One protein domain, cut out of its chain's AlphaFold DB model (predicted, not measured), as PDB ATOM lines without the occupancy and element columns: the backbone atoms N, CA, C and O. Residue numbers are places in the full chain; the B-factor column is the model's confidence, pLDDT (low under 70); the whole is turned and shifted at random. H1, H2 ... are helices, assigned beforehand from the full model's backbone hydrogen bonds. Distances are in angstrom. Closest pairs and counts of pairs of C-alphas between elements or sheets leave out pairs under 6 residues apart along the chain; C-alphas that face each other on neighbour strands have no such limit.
ATOM      1  N   CYS A 371       1.001  44.152  25.996       88.62
ATOM      2  CA  CYS A 371       1.597  43.460  24.856       88.62
ATOM      3  C   CYS A 371       0.848  43.802  23.563       88.62
ATOM      4  O   CYS A 371      -0.289  44.271  23.600       88.62
ATOM      5  N   PHE A 372       1.507  43.578  22.426       90.44
ATOM      6  CA  PHE A 372       0.916  43.700  21.096       90.44
ATOM      7  C   PHE A 372       0.851  42.308  20.476       90.44
ATOM      8  O   PHE A 372       1.891  41.671  20.320       90.44
ATOM      9  N   LEU A 373      -0.355  41.850  20.141       90.88
ATOM     10  CA  LEU A 373      -0.568  40.555  19.500       90.88
ATOM     11  C   LEU A 373      -0.480  40.700  17.978       90.88
ATOM     12  O   LEU A 373      -1.091  41.598  17.396       90.88
ATOM     13  N   LYS A 374       0.273  39.807  17.341       91.00
ATOM     14  CA  LYS A 374       0.358  39.647  15.886       91.00
ATOM     15  C   LYS A 374      -0.529  38.482  15.421       91.00
ATOM     16  O   LYS A 374      -0.900  37.631  16.231       91.00
ATOM     17  N   PRO A 375      -0.870  38.404  14.120       89.62
ATOM     18  CA  PRO A 375      -1.587  37.252  13.581       89.62
ATOM     19  C   PRO A 375      -0.869  35.933  13.910       89.62
ATOM     20  O   PRO A 375       0.295  35.758  13.557       89.62
ATOM     21  N   GLY A 376      -1.573  35.015  14.578       87.62
ATOM     22  CA  GLY A 376      -1.042  33.720  15.024       87.62
ATOM     23  C   GLY A 376      -0.564  33.676  16.480       87.62
ATOM     24  O   GLY A 376      -0.358  32.579  17.000       87.62
ATOM     25  N   ASP A 377      -0.438  34.821  17.155       89.25
ATOM     26  CA  ASP A 377      -0.094  34.856  18.578       89.25
ATOM     27  C   ASP A 377      -1.263  34.360  19.444       89.25
ATOM     28  O   ASP A 377      -2.437  34.586  19.139       89.25
ATOM     29  N   ALA A 378      -0.936  33.716  20.565       86.38
ATOM     30  CA  ALA A 378      -1.902  33.268  21.561       86.38
ATOM     31  C   ALA A 378      -1.569  33.867  22.931       86.38
ATOM     32  O   ALA A 378      -0.417  33.840  23.367       86.38
ATOM     33  N   LEU A 379      -2.591  34.372  23.624       86.19
ATOM     34  CA  LEU A 379      -2.478  34.873  24.989       86.19
ATOM     35  C   LEU A 379      -3.181  33.910  25.944       86.19
ATOM     36  O   LEU A 379      -4.357  33.599  25.769       86.19
ATOM     37  N   PHE A 380      -2.471  33.460  26.974       82.00
ATOM     38  CA  PHE A 380      -3.091  32.768  28.098       82.00
ATOM     39  C   PHE A 380      -3.439  33.788  29.183       82.00
ATOM     40  O   PHE A 380      -2.554  34.465  29.702       82.00
ATOM     41  N   ILE A 381      -4.723  33.875  29.526       80.25
ATOM     42  CA  ILE A 381      -5.237  34.769  30.565       80.25
ATOM     43  C   ILE A 381      -5.677  33.895  31.746       80.25
ATOM     44  O   ILE A 381      -6.628  33.123  31.594       80.25
ATOM     45  N   PRO A 382      -4.995  33.954  32.906       74.44
ATOM     46  CA  PRO A 382      -5.395  33.172  34.069       74.44
ATOM     47  C   PRO A 382      -6.798  33.551  34.563       74.44
ATOM     48  O   PRO A 382      -7.272  34.670  34.358       74.44
ATOM     49  N   SER A 383      -7.465  32.634  35.265       74.06
ATOM     50  CA  SER A 383      -8.747  32.936  35.910       74.06
ATOM     51  C   SER A 383      -8.617  34.133  36.857       74.06
ATOM     52  O   SER A 383      -7.601  34.287  37.535       74.06
ATOM     53  N   LEU A 384      -9.664  34.963  36.916       73.62
ATOM     54  CA  LEU A 384      -9.738  36.176  37.746       73.62
ATOM     55  C   LEU A 384      -8.777  37.313  37.330       73.62
ATOM     56  O   LEU A 384      -8.650  38.302  38.055       73.62
ATOM     57  N   TRP A 385      -8.119  37.211  36.167       78.25
ATOM     58  CA  TRP A 385      -7.329  38.304  35.598       78.25
ATOM     59  C   TRP A 385      -8.183  39.204  34.711       78.25
ATOM     60  O   TRP A 385      -8.657  38.815  33.640       78.25
ATOM     61  N   TYR A 386      -8.326  40.451  35.145       79.31
ATOM     62  CA  TYR A 386      -8.952  41.486  34.340       79.31
ATOM     63  C   TYR A 386      -8.031  41.869  33.189       79.31
ATOM     64  O   TYR A 386      -6.817  41.989  33.353       79.31
ATOM     65  N   HIS A 387      -8.621  42.050  32.015       85.06
ATOM     66  CA  HIS A 387      -7.904  42.329  30.782       85.06
ATOM     67  C   HIS A 387      -8.742  43.240  29.885       85.06
ATOM     68  O   HIS A 387      -9.970  43.235  29.942       85.06
ATOM     69  N   ASN A 388      -8.064  44.028  29.055       85.88
ATOM     70  CA  ASN A 388      -8.668  44.886  28.042       85.88
ATOM     71  C   ASN A 388      -7.940  44.634  26.715       85.88
ATOM     72  O   ASN A 388      -6.711  44.538  26.693       85.88
ATOM     73  N   VAL A 389      -8.699  44.496  25.628       87.69
ATOM     74  CA  VAL A 389      -8.175  44.269  24.281       87.69
ATOM     75  C   VAL A 389      -8.661  45.385  23.364       87.69
ATOM     76  O   VAL A 389      -9.860  45.612  23.223       87.69
ATOM     77  N   LYS A 390      -7.711  46.042  22.695       88.00
ATOM     78  CA  LYS A 390      -7.962  47.073  21.685       88.00
ATOM     79  C   LYS A 390      -7.485  46.566  20.327       88.00
ATOM     80  O   LYS A 390      -6.299  46.283  20.163       88.00
ATOM     81  N   ALA A 391      -8.398  46.451  19.365       90.75
ATOM     82  CA  ALA A 391      -8.046  46.124  17.985       90.75
ATOM     83  C   ALA A 391      -7.399  47.350  17.318       90.75
ATOM     84  O   ALA A 391      -7.992  48.429  17.297       90.75
ATOM     85  N   LEU A 392      -6.169  47.197  16.820       90.81
ATOM     86  CA  LEU A 392      -5.425  48.265  16.132       90.81
ATOM     87  C   LEU A 392      -5.622  48.244  14.608       90.81
ATOM     88  O   LEU A 392      -5.358  49.239  13.944       90.81
ATOM     89  N   ASP A 393      -6.082  47.111  14.082       91.62
ATOM     90  CA  ASP A 393      -6.429  46.856  12.683       91.62
ATOM     91  C   ASP A 393      -7.530  45.773  12.661       91.62
ATOM     92  O   ASP A 393      -7.940  45.284  13.721       91.62
ATOM     93  N   PHE A 394      -8.016  45.375  11.484       92.44
ATOM     94  CA  PHE A 394      -8.944  44.257  11.337       92.44
ATOM     95  C   PHE A 394      -8.377  42.987  11.991       92.44
ATOM     96  O   PHE A 394      -7.317  42.484  11.615       92.44
ATOM     97  N   SER A 395      -9.105  42.446  12.969       91.44
ATOM     98  CA  SER A 395      -8.660  41.305  13.769       91.44
ATOM     99  C   SER A 395      -9.801  40.336  14.060       91.44
ATOM    100  O   SER A 395     -10.913  40.764  14.369       91.44
ATOM    101  N   VAL A 396      -9.500  39.035  14.047       89.69
ATOM    102  CA  VAL A 396     -10.396  37.965  14.509       89.69
ATOM    103  C   VAL A 396      -9.739  37.272  15.699       89.69
ATOM    104  O   VAL A 396      -8.599  36.827  15.593       89.69
ATOM    105  N   ALA A 397     -10.453  37.172  16.822       87.88
ATOM    106  CA  ALA A 397      -9.992  36.486  18.029       87.88
ATOM    107  C   ALA A 397     -10.874  35.264  18.325       87.88
ATOM    108  O   ALA A 397     -12.095  35.323  18.182       87.88
ATOM    109  N   VAL A 398     -10.251  34.165  18.756       85.62
ATOM    110  CA  VAL A 398     -10.929  32.930  19.173       85.62
ATOM    111  C   VAL A 398     -10.538  32.636  20.615       85.62
ATOM    112  O   VAL A 398      -9.352  32.528  20.920       85.62
ATOM    113  N   ASN A 399     -11.531  32.491  21.491       83.69
ATOM    114  CA  ASN A 399     -11.320  32.236  22.913       83.69
ATOM    115  C   ASN A 399     -11.638  30.779  23.258       83.69
ATOM    116  O   ASN A 399     -12.670  30.248  22.846       83.69
ATOM    117  N   PHE A 400     -10.774  30.165  24.064       80.00
ATOM    118  CA  PHE A 400     -11.006  28.861  24.680       80.00
ATOM    119  C   PHE A 400     -10.987  29.035  26.198       80.00
ATOM    120  O   PHE A 400     -10.048  29.609  26.745       80.00
ATOM    121  N   PHE A 401     -12.031  28.556  26.872       74.75
ATOM    122  CA  PHE A 401     -12.166  28.634  28.326       74.75
ATOM    123  C   PHE A 401     -11.938  27.250  28.938       74.75
ATOM    124  O   PHE A 401     -12.427  26.246  28.416       74.75
ATOM    125  N   TRP A 402     -11.200  27.191  30.047       69.56
ATOM    126  CA  TRP A 402     -10.932  25.954  30.782       69.56
ATOM    127  C   TRP A 402     -11.501  26.044  32.197       69.56
ATOM    128  O   TRP A 402     -11.175  26.964  32.945       69.56
ATOM    129  N   CYS A 403     -12.297  25.052  32.596       66.38
ATOM    130  CA  CYS A 403     -12.787  24.940  33.967       66.38
ATOM    131  C   CYS A 403     -11.700  24.321  34.858       66.38
ATOM    132  O   CYS A 403     -11.411  23.129  34.762       66.38
ATOM    133  N   GLY A 404     -11.094  25.130  35.730       66.06
ATOM    134  CA  GLY A 404     -10.007  24.698  36.622       66.06
ATOM    135  C   GLY A 404     -10.457  24.102  37.962       66.06
ATOM    136  O   GLY A 404      -9.623  23.631  38.730       66.06
ATOM    137  N   MET A 405     -11.760  24.121  38.258       75.19
ATOM    138  CA  MET A 405     -12.323  23.641  39.528       75.19
ATOM    139  C   MET A 405     -13.171  22.381  39.320       75.19
ATOM    140  O   MET A 405     -13.495  22.018  38.189       75.19
ATOM    141  N   ARG A 406     -13.553  21.710  40.414       79.00
ATOM    142  CA  ARG A 406     -14.437  20.535  40.360       79.00
ATOM    143  C   ARG A 406     -15.776  20.882  39.695       79.00
ATOM    144  O   ARG A 406     -16.321  21.958  39.936       79.00
ATOM    145  N   LYS A 407     -16.307  19.970  38.874       81.06
ATOM    146  CA  LYS A 407     -17.475  20.224  38.011       81.06
ATOM    147  C   LYS A 407     -18.728  20.605  38.806       81.06
ATOM    148  O   LYS A 407     -19.528  21.396  38.328       81.06
ATOM    149  N   GLU A 408     -18.866  20.105  40.032       87.12
ATOM    150  CA  GLU A 408     -20.020  20.357  40.907       87.12
ATOM    151  C   GLU A 408     -20.077  21.805  41.423       87.12
ATOM    152  O   GLU A 408     -21.089  22.226  41.981       87.12
ATOM    153  N   LEU A 409     -18.990  22.565  41.261       86.62
ATOM    154  CA  LEU A 409     -18.926  23.976  41.634       86.62
ATOM    155  C   LEU A 409     -19.479  24.900  40.539       86.62
ATOM    156  O   LEU A 409     -19.716  26.073  40.821       86.62
ATOM    157  N   TYR A 410     -19.714  24.387  39.329       85.94
ATOM    158  CA  TYR A 410     -20.250  25.142  38.196       85.94
ATOM    159  C   TYR A 410     -21.737  24.848  37.974       85.94
ATOM    160  O   TYR A 410     -22.250  23.788  38.338       85.94
ATOM    161  N   ASP A 411     -22.441  25.803  37.368       86.38
ATOM    162  CA  ASP A 411     -23.835  25.636  36.956       86.38
ATOM    163  C   ASP A 411     -23.920  24.613  35.808       86.38
ATOM    164  O   ASP A 411     -23.240  24.735  34.790       86.38
ATOM    165  N   ALA A 412     -24.756  23.583  35.967       85.44
ATOM    166  CA  ALA A 412     -24.875  22.496  34.992       85.44
ATOM    167  C   ALA A 412     -25.428  22.945  33.625       85.44
ATOM    168  O   ALA A 412     -25.227  22.249  32.631       85.44
ATOM    169  N   GLY A 413     -26.130  24.083  33.574       87.38
ATOM    170  CA  GLY A 413     -26.655  24.700  32.359       87.38
ATOM    171  C   GLY A 413     -25.729  25.751  31.744       87.38
ATOM    172  O   GLY A 413     -26.139  26.428  30.804       87.38
ATOM    173  N   ASP A 414     -24.513  25.917  32.264       83.69
ATOM    174  CA  ASP A 414     -23.526  26.863  31.755       83.69
ATOM    175  C   ASP A 414     -22.303  26.129  31.177       83.69
ATOM    176  O   ASP A 414     -21.325  25.874  31.884       83.69
ATOM    177  N   PRO A 415     -22.338  25.762  29.883       72.88
ATOM    178  CA  PRO A 415     -21.283  24.964  29.261       72.88
ATOM    179  C   PRO A 415     -19.934  25.690  29.171       72.88
ATOM    180  O   PRO A 415     -18.917  25.032  28.960       72.88
ATOM    181  N   TYR A 416     -19.920  27.018  29.322       73.00
ATOM    182  CA  TYR A 416     -18.718  27.845  29.220       73.00
ATOM    183  C   TYR A 416     -18.215  28.347  30.579       73.00
ATOM    184  O   TYR A 416     -17.115  28.889  30.644       73.00
ATOM    185  N   GLY A 417     -18.983  28.147  31.658       74.00
ATOM    186  CA  GLY A 417     -18.616  28.600  33.001       74.00
ATOM    187  C   GLY A 417     -18.544  30.125  33.130       74.00
ATOM    188  O   GLY A 417     -17.693  30.630  33.856       74.00
ATOM    189  N   ASN A 418     -19.399  30.850  32.403       77.00
ATOM    190  CA  ASN A 418     -19.499  32.311  32.447       77.00
ATOM    191  C   ASN A 418     -20.176  32.833  33.725       77.00
ATOM    192  O   ASN A 418     -19.985  33.986  34.102       77.00
ATOM    193  N   LYS A 419     -21.019  32.022  34.365       82.75
ATOM    194  CA  LYS A 419     -21.673  32.343  35.630       82.75
ATOM    195  C   LYS A 419     -20.698  32.156  36.782       82.75
ATOM    196  O   LYS A 419     -19.871  31.242  36.780       82.75
ATOM    197  N   ASP A 420     -20.896  32.960  37.823       84.69
ATOM    198  CA  ASP A 420     -20.227  32.741  39.099       84.69
ATOM    199  C   ASP A 420     -20.441  31.299  39.597       84.69
ATOM    200  O   ASP A 420     -21.538  30.742  39.435       84.69
ATOM    201  N   PRO A 421     -19.435  30.693  40.255       88.00
ATOM    202  CA  PRO A 421     -19.579  29.373  40.853       88.00
ATOM    203  C   PRO A 421     -20.813  29.284  41.756       88.00
ATOM    204  O   PRO A 421     -21.150  30.226  42.479       88.00
ATOM    205  N   VAL A 422     -21.463  28.120  41.790       90.25
ATOM    206  CA  VAL A 422     -22.711  27.900  42.541       90.25
ATOM    207  C   VAL A 422     -22.610  28.344  44.013       90.25
ATOM    208  O   VAL A 422     -23.553  28.975  44.505       90.25
ATOM    209  N   PRO A 423     -21.503  28.086  44.746       90.94
ATOM    210  CA  PRO A 423     -21.347  28.607  46.105       90.94
ATOM    211  C   PRO A 423     -21.316  30.140  46.182       90.94
ATOM    212  O   PRO A 423     -21.889  30.700  47.115       90.94
ATOM    213  N   VAL A 424     -20.707  30.817  45.202       88.56
ATOM    214  CA  VAL A 424     -20.637  32.287  45.132       88.56
ATOM    215  C   VAL A 424     -22.027  32.869  44.898       88.56
ATOM    216  O   VAL A 424     -22.444  33.752  45.643       88.56
ATOM    217  N   ALA A 425     -22.801  32.309  43.966       87.38
ATOM    218  CA  ALA A 425     -24.180  32.739  43.725       87.38
ATOM    219  C   ALA A 425     -25.061  32.609  44.987       87.38
ATOM    220  O   ALA A 425     -25.856  33.497  45.305       87.38
ATOM    221  N   ARG A 426     -24.897  31.527  45.762       90.38
ATOM    222  CA  ARG A 426     -25.601  31.338  47.048       90.38
ATOM    223  C   ARG A 426     -25.133  32.323  48.124       90.38
ATOM    224  O   ARG A 426     -25.950  32.812  48.910       90.38
ATOM    225  N   ALA A 427     -23.835  32.617  48.169       90.31
ATOM    226  CA  ALA A 427     -23.279  33.615  49.075       90.31
ATOM    227  C   ALA A 427     -23.807  35.019  48.742       90.31
ATOM    228  O   ALA A 427     -24.263  35.715  49.645       90.31
ATOM    229  N   ALA A 428     -23.856  35.391  47.460       87.62
ATOM    230  CA  ALA A 428     -24.416  36.659  46.990       87.62
ATOM    231  C   ALA A 428     -25.880  36.836  47.428       87.62
ATOM    232  O   ALA A 428     -26.219  37.846  48.039       87.62
ATOM    233  N   GLN A 429     -26.721  35.804  47.275       91.00
ATOM    234  CA  GLN A 429     -28.102  35.833  47.786       91.00
ATOM    235  C   GLN A 429     -28.176  36.050  49.307       91.00
ATOM    236  O   GLN A 429     -29.119  36.654  49.821       91.00
ATOM    237  N   SER A 430     -27.202  35.531  50.057       92.94
ATOM    238  CA  SER A 430     -27.123  35.735  51.508       92.94
ATOM    239  C   SER A 430     -26.691  37.162  51.853       92.94
ATOM    240  O   SER A 430     -27.214  37.746  52.804       92.94
ATOM    241  N   VAL A 431     -25.796  37.750  51.054       90.25
ATOM    242  CA  VAL A 431     -25.425  39.166  51.149       90.25
ATOM    243  C   VAL A 431     -26.632  40.056  50.863       90.25
ATOM    244  O   VAL A 431     -26.893  40.958  51.652       90.25
ATOM    245  N   ASP A 432     -27.430  39.770  49.833       90.75
ATOM    246  CA  ASP A 432     -28.642  40.543  49.524       90.75
ATOM    247  C   ASP A 432     -29.637  40.550  50.690       90.75
ATOM    248  O   ASP A 432     -30.178  41.596  51.060       90.75
ATOM    249  N   LYS A 433     -29.829  39.393  51.337       93.75
ATOM    250  CA  LYS A 433     -30.647  39.284  52.556       93.75
ATOM    251  C   LYS A 433     -30.073  40.120  53.701       93.75
ATOM    252  O   LYS A 433     -30.821  40.828  54.373       93.75
ATOM    253  N   ALA A 434     -28.757  40.076  53.916       92.69
ATOM    254  CA  ALA A 434     -28.098  40.887  54.938       92.69
ATOM    255  C   ALA A 434     -28.232  42.393  54.646       92.69
ATOM    256  O   ALA A 434     -28.530  43.175  55.548       92.69
ATOM    257  N   VAL A 435     -28.086  42.802  53.384       91.25
ATOM    258  CA  VAL A 435     -28.282  44.188  52.938       91.25
ATOM    259  C   VAL A 435     -29.725  44.633  53.170       91.25
ATOM    260  O   VAL A 435     -29.939  45.740  53.662       91.25
ATOM    261  N   ALA A 436     -30.716  43.785  52.879       94.31
ATOM    262  CA  ALA A 436     -32.122  44.086  53.146       94.31
ATOM    263  C   ALA A 436     -32.384  44.350  54.640       94.31
ATOM    264  O   ALA A 436     -33.087  45.302  54.974       94.31
ATOM    265  N   LEU A 437     -31.761  43.578  55.538       95.44
ATOM    266  CA  LEU A 437     -31.837  43.816  56.984       95.44
ATOM    267  C   LEU A 437     -31.156  45.129  57.385       95.44
ATOM    268  O   LEU A 437     -31.730  45.912  58.138       95.44
ATOM    269  N   LEU A 438     -29.964  45.418  56.857       93.50
ATOM    270  CA  LEU A 438     -29.252  46.664  57.161       93.50
ATOM    271  C   LEU A 438     -30.011  47.910  56.692       93.50
ATOM    272  O   LEU A 438     -29.932  48.943  57.351       93.50
ATOM    273  N   ARG A 439     -30.779  47.816  55.598       93.75
ATOM    274  CA  ARG A 439     -31.626  48.913  55.093       93.75
ATOM    275  C   ARG A 439     -32.747  49.317  56.057       93.75
ATOM    276  O   ARG A 439     -33.317  50.386  55.875       93.75
ATOM    277  N   THR A 440     -33.042  48.511  57.081       95.00
ATOM    278  CA  THR A 440     -33.984  48.883  58.155       95.00
ATOM    279  C   THR A 440     -33.393  49.884  59.157       95.00
ATOM    280  O   THR A 440     -34.133  50.502  59.918       95.00
ATOM    281  N   LEU A 441     -32.067  50.071  59.156       93.56
ATOM    282  CA  LEU A 441     -31.363  51.014  60.026       93.56
ATOM    283  C   LEU A 441     -31.198  52.387  59.353       93.56
ATOM    284  O   LEU A 441     -31.141  52.473  58.122       93.56
ATOM    285  N   PRO A 442     -31.006  53.473  60.129       93.50
ATOM    286  CA  PRO A 442     -30.639  54.764  59.558       93.50
ATOM    287  C   PRO A 442     -29.330  54.683  58.741       93.50
ATOM    288  O   PRO A 442     -28.420  53.940  59.130       93.50
ATOM    289  N   PRO A 443     -29.161  55.486  57.668       87.44
ATOM    290  CA  PRO A 443     -28.081  55.317  56.685       87.44
ATOM    291  C   PRO A 443     -26.666  55.243  57.276       87.44
ATOM    292  O   PRO A 443     -25.862  54.399  56.882       87.44
ATOM    293  N   LYS A 444     -26.372  56.082  58.278       82.88
ATOM    294  CA  LYS A 444     -25.067  56.110  58.960       82.88
ATOM    295  C   LYS A 444     -24.761  54.796  59.696       82.88
ATOM    296  O   LYS A 444     -23.623  54.336  59.681       82.88
ATOM    297  N   PHE A 445     -25.772  54.180  60.311       84.44
ATOM    298  CA  PHE A 445     -25.635  52.906  61.024       84.44
ATOM    299  C   PHE A 445     -25.553  51.734  60.045       84.44
ATOM    300  O   PHE A 445     -24.677  50.884  60.194       84.44
ATOM    301  N   ALA A 446     -26.395  51.728  59.006       84.94
ATOM    302  CA  ALA A 446     -26.345  50.730  57.941       84.94
ATOM    303  C   ALA A 446     -24.953  50.674  57.283       84.94
ATOM    304  O   ALA A 446     -24.384  49.596  57.119       84.94
ATOM    305  N   GLN A 447     -24.358  51.836  56.988       76.44
ATOM    306  CA  GLN A 447     -23.019  51.926  56.404       76.44
ATOM    307  C   GLN A 447     -21.920  51.436  57.361       76.44
ATOM    308  O   GLN A 447     -21.027  50.696  56.944       76.44
ATOM    309  N   PHE A 448     -21.975  51.825  58.640       81.00
ATOM    310  CA  PHE A 448     -21.000  51.395  59.644       81.00
ATOM    311  C   PHE A 448     -21.019  49.872  59.847       81.00
ATOM    312  O   PHE A 448     -19.978  49.217  59.748       81.00
ATOM    313  N   TYR A 449     -22.200  49.290  60.074       87.31
ATOM    314  CA  TYR A 449     -22.334  47.847  60.291       87.31
ATOM    315  C   TYR A 449     -22.118  47.034  59.012       87.31
ATOM    316  O   TYR A 449     -21.547  45.947  59.090       87.31
ATOM    317  N   GLY A 450     -22.465  47.574  57.840       87.75
ATOM    318  CA  GLY A 450     -22.133  46.968  56.551       87.75
ATOM    319  C   GLY A 450     -20.624  46.799  56.359       87.75
ATOM    320  O   GLY A 450     -20.169  45.703  56.039       87.75
ATOM    321  N   ARG A 451     -19.826  47.839  56.653       79.88
ATOM    322  CA  ARG A 451     -18.351  47.751  56.614       79.88
ATOM    323  C   ARG A 451     -17.805  46.718  57.600       79.88
ATOM    324  O   ARG A 451     -16.918  45.947  57.251       79.88
ATOM    325  N   LYS A 452     -18.352  46.668  58.821       82.00
ATOM    326  CA  LYS A 452     -17.945  45.682  59.834       82.00
ATOM    327  C   LYS A 452     -18.198  44.245  59.364       82.00
ATOM    328  O   LYS A 452     -17.318  43.405  59.505       82.00
ATOM    329  N   LEU A 453     -19.375  43.970  58.797       88.75
ATOM    330  CA  LEU A 453     -19.726  42.642  58.284       88.75
ATOM    331  C   LEU A 453     -18.882  42.249  57.066       88.75
ATOM    332  O   LEU A 453     -18.430  41.110  56.997       88.75
ATOM    333  N   ALA A 454     -18.611  43.189  56.156       83.44
ATOM    334  CA  ALA A 454     -17.727  42.954  55.015       83.44
ATOM    335  C   ALA A 454     -16.303  42.571  55.457       83.44
ATOM    336  O   ALA A 454     -15.735  41.620  54.927       83.44
ATOM    337  N   ASN A 455     -15.755  43.242  56.478       74.31
ATOM    338  CA  ASN A 455     -14.438  42.896  57.025       74.31
ATOM    339  C   ASN A 455     -14.409  41.493  57.646       74.31
ATOM    340  O   ASN A 455     -13.445  40.762  57.449       74.31
ATOM    341  N   VAL A 456     -15.468  41.100  58.364       83.31
ATOM    342  CA  VAL A 456     -15.581  39.743  58.927       83.31
ATOM    343  C   VAL A 456     -15.653  38.695  57.817       83.31
ATOM    344  O   VAL A 456     -15.013  37.653  57.927       83.31
ATOM    345  N   LEU A 457     -16.417  38.966  56.753       83.25
ATOM    346  CA  LEU A 457     -16.506  38.081  55.594       83.25
ATOM    347  C   LEU A 457     -15.130  37.895  54.946       83.25
ATOM    348  O   LEU A 457     -14.732  36.762  54.694       83.25
ATOM    349  N   TYR A 458     -14.394  38.993  54.748       73.19
ATOM    350  CA  TYR A 458     -13.051  38.970  54.174       73.19
ATOM    351  C   TYR A 458     -12.081  38.142  55.028       73.19
ATOM    352  O   TYR A 458     -11.518  37.175  54.524       73.19
ATOM    353  N   GLN A 459     -11.971  38.441  56.330       72.62
ATOM    354  CA  GLN A 459     -11.079  37.724  57.255       72.62
ATOM    355  C   GLN A 459     -11.354  36.216  57.282       72.62
ATOM    356  O   GLN A 459     -10.438  35.418  57.116       72.62
ATOM    357  N   LYS A 460     -12.626  35.821  57.409       78.81
ATOM    358  CA  LYS A 460     -12.999  34.401  57.463       78.81
ATOM    359  C   LYS A 460     -12.839  33.675  56.130       78.81
ATOM    360  O   LYS A 460     -12.665  32.464  56.123       78.81
ATOM    361  N   SER A 461     -12.924  34.387  55.005       72.94
ATOM    362  CA  SER A 461     -12.710  33.791  53.680       72.94
ATOM    363  C   SER A 461     -11.238  33.508  53.374       72.94
ATOM    364  O   SER A 461     -10.955  32.643  52.555       72.94
ATOM    365  N   SER A 462     -10.314  34.208  54.041       53.84
ATOM    366  CA  SER A 462      -8.863  34.048  53.875       53.84
ATOM    367  C   SER A 462      -8.216  33.017  54.812       53.84
ATOM    368  O   SER A 462      -7.024  32.766  54.691       53.84
ATOM    369  N   GLU A 463      -8.971  32.435  55.748       55.28
ATOM    370  CA  GLU A 463      -8.491  31.446  56.733       55.28
ATOM    371  C   GLU A 463      -8.614  29.981  56.253       55.28
ATOM    372  O   GLU A 463      -8.301  29.065  57.014       55.28
TER     373      GLU A 463
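What this domain is: This is residues 371 to 463 of the 464 residues of the protein "tRNA (adenine(58)-N(1))-methyltransferase non-catalytic subunit TRM6" of Notodromas monacha (UniProt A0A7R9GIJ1). With little regular structure, the model is a helical hairpin, the longest helix H2 folding back beside H1, at one end of a long looping stretch, residues 371 to 421, which has no named element. Residues 455 to 463, of which 455 to 461 belong to H2, stick out. The printed part has 93 residues with two named helices, H1 then H2, and no named strand; the class is all helix, with 36 residues in named elements, under half. It is extended, with a radius of gyration of the C-alphas of 19.7 A, and spans 57 by 33 by 26 A.

How they stand to each other: H2, residues 443 to 461, touches H1, residues 422 to 438, with residues 446 to 450 alone, and H1 touches it with residues 435 to 438 alone. The closest C-alphas, of Leu 438 and Ala 446, are 5.1 A apart. The hairpin's helices run opposite ways at a shallow tilt of 27 degrees. In H1 and H2 every O i to N i+4 pair is within hydrogen-bond range.

Where its parts are: H2 is 26.6 A long from first to last C-alpha, ending at C-alpha 461 (-12.710, 33.791, 53.680). H1 is 24.7 A long, beginning at C-alpha 422 (-22.711, 27.900, 42.541).

The domain as a whole: The two farthest C-alphas, of Gly 376 and Pro 442, are 57.5 A apart. The printed part has no cut, and the link from H1 to H2 is tight. Residues 402 to 404 and 462 to 463 have pLDDT under 70.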